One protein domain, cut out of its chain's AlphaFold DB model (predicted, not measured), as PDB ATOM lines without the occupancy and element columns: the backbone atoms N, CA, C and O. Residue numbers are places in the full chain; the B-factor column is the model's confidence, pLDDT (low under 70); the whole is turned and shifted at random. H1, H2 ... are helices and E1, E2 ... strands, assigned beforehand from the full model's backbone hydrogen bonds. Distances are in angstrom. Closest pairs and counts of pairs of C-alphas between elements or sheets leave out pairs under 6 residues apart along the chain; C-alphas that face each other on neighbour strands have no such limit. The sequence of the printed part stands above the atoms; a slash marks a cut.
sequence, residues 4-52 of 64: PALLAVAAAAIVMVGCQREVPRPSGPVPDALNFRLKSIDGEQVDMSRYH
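AT A GLANCE: This is residues 4 to 52 of the 64 residues of an uncharacterized protein of Planctomycetaceae bacterium (UniProt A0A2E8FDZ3). A small head, the hairpin of E1 and E2 with the short helix H2 at its open end, has a long arm: residues 4 to 22 stick out, with H1 in the arm's far part. The printed part has 49 residues with helices and strands in the order H1, E1, E2, H2; the two-stranded sheet is antiparallel. The class is mixed, with under half of the residues in named elements. The whole is extended, with a radius of gyration of the C-alphas of 17.1 A, spanning 52 by 29 by 11 A.

HOW THE PARTS SIT: E1, residues 37 to 39, and E2, residues 45 to 47, form an antiparallel hairpin at 147 degrees; N 38 and O 46, 2.9 A apart, are within hydrogen-bond range. H2, residues 48 to 51, comes closest to E1 at the C-alphas of Met 48 and Arg 37, 5.8 A. H1, residues 4 to 17, is apart from E2 and H2. In H1, 9 of 10 O i to N i+4 pairs are within range; H2 is too short for one.

IN THESE COORDINATES: H1 is 21.1 A long from C-alpha 4 at (82.857, 51.141, 40.396). H2 ends at C-alpha 51, (92.352, 14.293, 23.492).

THE WHOLE: The printed part has no cut. H1 to E1 is a long link. Residues 4 to 8 and 10 to 24 have pLDDT under 70.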
ATOM      1  N   PRO A   4      82.741  51.235  41.857       64.19
ATOM      2  CA  PRO A   4      82.857  51.141  40.396       64.19
ATOM      3  C   PRO A   4      84.083  50.333  39.936       64.19
ATOM      4  O   PRO A   4      84.030  49.660  38.913       64.19
ATOM      5  N   ALA A   5      85.168  50.333  40.720       61.19
ATOM      6  CA  ALA A   5      86.375  49.561  40.412       61.19
ATOM      7  C   ALA A   5      86.154  48.041  40.528       61.19
ATOM      8  O   ALA A   5      86.716  47.278  39.750       61.19
ATOM      9  N   LEU A   6      85.299  47.600  41.461       59.50
ATOM     10  CA  LEU A   6      84.977  46.182  41.643       59.50
ATOM     11  C   LEU A   6      84.157  45.641  40.458       59.50
ATOM     12  O   LEU A   6      84.378  44.523  40.000       59.50
ATOM     13  N   LEU A   7      83.248  46.469  39.927       65.06
ATOM     14  CA  LEU A   7      82.401  46.117  38.787       65.06
ATOM     15  C   LEU A   7      83.211  45.987  37.485       65.06
ATOM     16  O   LEU A   7      82.962  45.085  36.690       65.06
ATOM     17  N   ALA A   8      84.216  46.848  37.297       66.94
ATOM     18  CA  ALA A   8      85.106  46.796  36.138       66.94
ATOM     19  C   ALA A   8      85.984  45.528  36.124       66.94
ATOM     20  O   ALA A   8      86.161  44.913  35.074       66.94
ATOM     21  N   VAL A   9      86.479  45.093  37.290       70.25
ATOM     22  CA  VAL A   9      87.254  43.844  37.418       70.25
ATOM     23  C   VAL A   9      86.377  42.617  37.154       70.25
ATOM     24  O   VAL A   9      86.803  41.696  36.459       70.25
ATOM     25  N   ALA A  10      85.131  42.621  37.638       66.56
ATOM     26  CA  ALA A  10      84.182  41.542  37.372       66.56
ATOM     27  C   ALA A  10      83.837  41.423  35.876       66.56
ATOM     28  O   ALA A  10      83.807  40.319  35.335       66.56
ATOM     29  N   ALA A  11      83.646  42.551  35.183       64.19
ATOM     30  CA  ALA A  11      83.386  42.558  33.744       64.19
ATOM     31  C   ALA A  11      84.587  42.038  32.930       64.19
ATOM     32  O   ALA A  11      84.406  41.260  31.994       64.19
ATOM     33  N   ALA A  12      85.815  42.402  33.314       61.34
ATOM     34  CA  ALA A  12      87.028  41.921  32.653       61.34
ATOM     35  C   ALA A  12      87.237  40.403  32.818       61.34
ATOM     36  O   ALA A  12      87.683  39.736  31.883       61.34
ATOM     37  N   ALA A  13      86.866  39.839  33.972       59.50
ATOM     38  CA  ALA A  13      86.958  38.399  34.220       59.50
ATOM     39  C   ALA A  13      86.006  37.580  33.324       59.50
ATOM     40  O   ALA A  13      86.384  36.516  32.840       59.50
ATOM     41  N   ILE A  14      84.802  38.092  33.041       62.75
ATOM     42  CA  ILE A  14      83.805  37.403  32.201       62.75
ATOM     43  C   ILE A  14      84.254  37.341  30.731       62.75
ATOM     44  O   ILE A  14      84.045  36.331  30.060       62.75
ATOM     45  N   VAL A  15      84.933  38.382  30.235       63.12
ATOM     46  CA  VAL A  15      85.426  38.432  28.845       63.12
ATOM     47  C   VAL A  15      86.565  37.432  28.598       63.12
ATOM     48  O   VAL A  15      86.623  36.835  27.523       63.12
ATOM     49  N   MET A  16      87.439  37.181  29.582       57.34
ATOM     50  CA  MET A  16      88.534  36.208  29.423       57.34
ATOM     51  C   MET A  16      88.053  34.750  29.366       57.34
ATOM     52  O   MET A  16      88.661  33.933  28.676       57.34
ATOM     53  N   VAL A  17      86.949  34.416  30.042       60.91
ATOM     54  CA  VAL A  17      86.398  33.048  30.053       60.91
ATOM     55  C   VAL A  17      85.766  32.680  28.701       60.91
ATOM     56  O   VAL A  17      85.853  31.532  28.269       60.91
ATOM     57  N   GLY A  18      85.208  33.653  27.973       56.44
ATOM     58  CA  GLY A  18      84.514  33.421  26.697       56.44
ATOM     59  C   GLY A  18      85.395  33.021  25.502       56.44
ATOM     60  O   GLY A  18      84.863  32.647  24.462       56.44
ATOM     61  N   CYS A  19      86.729  33.075  25.613       52.94
ATOM     62  CA  CYS A  19      87.643  32.708  24.517       52.94
ATOM     63  C   CYS A  19      88.098  31.241  24.529       52.94
ATOM     64  O   CYS A  19      88.897  30.844  23.673       52.94
ATOM     65  N   GLN A  20      87.616  30.414  25.460       56.56
ATOM     66  CA  GLN A  20      87.931  28.990  25.445       56.56
ATOM     67  C   GLN A  20      87.191  28.313  24.284       56.56
ATOM     68  O   GLN A  20      86.035  27.920  24.390       56.56
ATOM     69  N   ARG A  21      87.873  28.197  23.137       57.53
ATOM     70  CA  ARG A  21      87.416  27.385  22.005       57.53
ATOM     71  C   ARG A  21      87.356  25.923  22.439       57.53
ATOM     72  O   ARG A  21      88.379  25.237  22.482       57.53
ATOM     73  N   GLU A  22      86.158  25.444  22.736       62.75
ATOM     74  CA  GLU A  22      85.905  24.015  22.850       62.75
ATOM     75  C   GLU A  22      86.058  23.385  21.463       62.75
ATOM     76  O   GLU A  22      85.303  23.665  20.535       62.75
ATOM     77  N   VAL A  23      87.089  22.554  21.294       65.94
ATOM     78  CA  VAL A  23      87.184  21.692  20.111       65.94
ATOM     79  C   VAL A  23      86.061  20.661  20.227       65.94
ATOM     80  O   VAL A  23      85.992  20.011  21.277       65.94
ATOM     81  N   PRO A  24      85.209  20.495  19.197       69.38
ATOM     82  CA  PRO A  24      84.133  19.513  19.219       69.38
ATOM     83  C   PRO A  24      84.680  18.137  19.605       69.38
ATOM     84  O   PRO A  24      85.529  17.582  18.905       69.38
ATOM     85  N   ARG A  25      84.236  17.604  20.748       72.81
ATOM     86  CA  ARG A  25      84.559  16.229  21.139       72.81
ATOM     87  C   ARG A  25      83.627  15.274  20.397       72.81
ATOM     88  O   ARG A  25      82.432  15.557  20.318       72.81
ATOM     89  N   PRO A  26      84.133  14.142  19.888       82.44
ATOM     90  CA  PRO A  26      83.277  13.129  19.294       82.44
ATOM     91  C   PRO A  26      82.241  12.634  20.307       82.44
ATOM     92  O   PRO A  26      82.574  12.343  21.458       82.44
ATOM     93  N   SER A  27      80.992  12.510  19.867       76.38
ATOM     94  CA  SER A  27      79.938  11.827  20.612       76.38
ATOM     95  C   SER A  27      80.104  10.317  20.424       76.38
ATOM     96  O   SER A  27      79.705   9.767  19.400       76.38
ATOM     97  N   GLY A  28      80.751   9.654  21.380       86.88
ATOM     98  CA  GLY A  28      81.020   8.217  21.341       86.88
ATOM     99  C   GLY A  28      81.852   7.759  22.542       86.88
ATOM    100  O   GLY A  28      82.353   8.607  23.289       86.88
ATOM    101  N   PRO A  29      81.993   6.439  22.754       92.38
ATOM    102  CA  PRO A  29      82.832   5.915  23.824       92.38
ATOM    103  C   PRO A  29      84.279   6.381  23.643       92.38
ATOM    104  O   PRO A  29      84.779   6.482  22.522       92.38
ATOM    105  N   VAL A  30      84.950   6.678  24.756       92.31
ATOM    106  CA  VAL A  30      86.376   7.017  24.740       92.31
ATOM    107  C   VAL A  30      87.154   5.766  24.313       92.31
ATOM    108  O   VAL A  30      86.949   4.716  24.921       92.31
ATOM    109  N   PRO A  31      88.036   5.847  23.301       93.94
ATOM    110  CA  PRO A  31      88.872   4.717  22.911       93.94
ATOM    111  C   PRO A  31      89.747   4.241  24.075       93.94
ATOM    112  O   PRO A  31      90.275   5.071  24.816       93.94
ATOM    113  N   ASP A  32      89.991   2.934  24.184       95.56
ATOM    114  CA  ASP A  32      90.821   2.362  25.261       95.56
ATOM    115  C   ASP A  32      92.227   2.979  25.317       95.56
ATOM    116  O   ASP A  32      92.763   3.233  26.393       95.56
ATOM    117  N   ALA A  33      92.782   3.338  24.153       94.50
ATOM    118  CA  ALA A  33      94.058   4.044  24.024       94.50
ATOM    119  C   ALA A  33      94.079   5.460  24.640       94.50
ATOM    120  O   ALA A  33      95.132   6.089  24.675       94.50
ATOM    121  N   LEU A  34      92.941   5.989  25.095       95.69
ATOM    122  CA  LEU A  34      92.823   7.251  25.833       95.69
ATOM    123  C   LEU A  34      92.098   7.077  27.179       95.69
ATOM    124  O   LEU A  34      91.925   8.057  27.904       95.69
ATOM    125  N   ASN A  35      91.673   5.860  27.534       95.81
ATOM    126  CA  ASN A  35      90.913   5.574  28.751       95.81
ATOM    127  C   ASN A  35      91.840   5.305  29.948       95.81
ATOM    128  O   ASN A  35      91.792   4.260  30.596       95.81
ATOM    129  N   PHE A  36      92.742   6.247  30.211       96.62
ATOM    130  CA  PHE A  36      93.652   6.197  31.349       96.62
ATOM    131  C   PHE A  36      94.090   7.601  31.767       96.62
ATOM    132  O   PHE A  36      93.840   8.602  31.090       96.62
ATOM    133  N   ARG A  37      94.756   7.666  32.919       97.56
ATOM    134  CA  ARG A  37      95.321   8.899  33.464       97.56
ATOM    135  C   ARG A  37      96.835   8.802  33.541       97.56
ATOM    136  O   ARG A  37      97.369   7.745  33.870       97.56
ATOM    137  N   LEU A  38      97.502   9.915  33.272       96.75
ATOM    138  CA  LEU A  38      98.945  10.082  33.428       96.75
ATOM    139  C   LEU A  38      99.232  11.145  34.481       96.75
ATOM    140  O   LEU A  38      98.401  12.012  34.731       96.75
ATOM    141  N   LYS A  39     100.425  11.101  35.066       97.94
ATOM    142  CA  LYS A  39     100.932  12.171  35.923       97.94
ATOM    143  C   LYS A  39     101.757  13.141  35.072       97.94
ATOM    144  O   LYS A  39     102.607  12.691  34.304       97.94
ATOM    145  N   SER A  40     101.497  14.442  35.173       96.56
ATOM    146  CA  SER A  40     102.300  15.478  34.514       96.56
ATOM    147  C   SER A  40     103.660  15.644  35.198       96.56
ATOM    148  O   SER A  40     103.892  15.113  36.287       96.56
ATOM    149  N   ILE A  41     104.555  16.415  34.573       95.38
ATOM    150  CA  ILE A  41     105.864  16.743  35.152       95.38
ATOM    151  C   ILE A  41     105.745  17.522  36.473       95.38
ATOM    152  O   ILE A  41     106.538  17.301  37.382       95.38
ATOM    153  N   ASP A  42     104.693  18.334  36.613       97.38
ATOM    154  CA  ASP A  42     104.364  19.078  37.838       97.38
ATOM    155  C   ASP A  42     103.612  18.218  38.871       97.38
ATOM    156  O   ASP A  42     103.309  18.647  39.981       97.38
ATOM    157  N   GLY A  43     103.316  16.967  38.515       97.12
ATOM    158  CA  GLY A  43     102.704  15.980  39.387       97.12
ATOM    159  C   GLY A  43     101.177  15.932  39.375       97.12
ATOM    160  O   GLY A  43     100.600  15.172  40.156       97.12
ATOM    161  N   GLU A  44     100.526  16.679  38.489       97.56
ATOM    162  CA  GLU A  44      99.069  16.696  38.346       97.56
ATOM    163  C   GLU A  44      98.555  15.475  37.579       97.56
ATOM    164  O   GLU A  44      99.213  14.963  36.674       97.56
ATOM    165  N   GLN A  45      97.341  15.022  37.892       97.81
ATOM    166  CA  GLN A  45      96.692  13.954  37.131       97.81
ATOM    167  C   GLN A  45      96.069  14.513  35.848       97.81
ATOM    168  O   GLN A  45      95.165  15.346  35.890       97.81
ATOM    169  N   VAL A  46      96.504  14.000  34.703       97.06
ATOM    170  CA  VAL A  46      95.991  14.334  33.375       97.06
ATOM    171  C   VAL A  46      95.123  13.191  32.868       97.06
ATOM    172  O   VAL A  46      95.584  12.063  32.705       97.06
ATOM    173  N   ASP A  47      93.857  13.496  32.595       97.12
ATOM    174  CA  ASP A  47      92.930  12.584  31.928       97.12
ATOM    175  C   ASP A  47      93.152  12.622  30.411       97.12
ATOM    176  O   ASP A  47      93.008  13.677  29.782       97.12
ATOM    177  N   MET A  48      93.510  11.479  29.823       96.56
ATOM    178  CA  MET A  48      93.828  11.383  28.398       96.56
ATOM    179  C   MET A  48      92.589  11.467  27.498       96.56
ATOM    180  O   MET A  48      92.718  11.853  26.332       96.56
ATOM    181  N   SER A  49      91.381  11.241  28.029       95.12
ATOM    182  CA  SER A  49      90.121  11.380  27.281       95.12
ATOM    183  C   SER A  49      89.899  12.797  26.736       95.12
ATOM    184  O   SER A  49      89.172  12.987  25.758       95.12
ATOM    185  N   ARG A  50      90.586  13.806  27.294       93.38
ATOM    186  CA  ARG A  50      90.583  15.191  26.789       93.38
ATOM    187  C   ARG A  50      91.078  15.321  25.344       93.38
ATOM    188  O   ARG A  50      90.788  16.325  24.693       93.38
ATOM    189  N   TYR A  51      91.838  14.340  24.858       94.25
ATOM    190  CA  TYR A  51      92.352  14.293  23.492       94.25
ATOM    191  C   TYR A  51      91.474  13.471  22.538       94.25
ATOM    192  O   TYR A  51      91.841  13.296  21.379       94.25
ATOM    193  N   HIS A  52      90.304  12.992  22.973       93.56
ATOM    194  CA  HIS A  52      89.375  12.285  22.093       93.56
ATOM    195  C   HIS A  52      88.990  13.157  20.882       93.56
ATOM    196  O   HIS A  52      88.632  14.326  21.033       93.56
TER     197      HIS A  52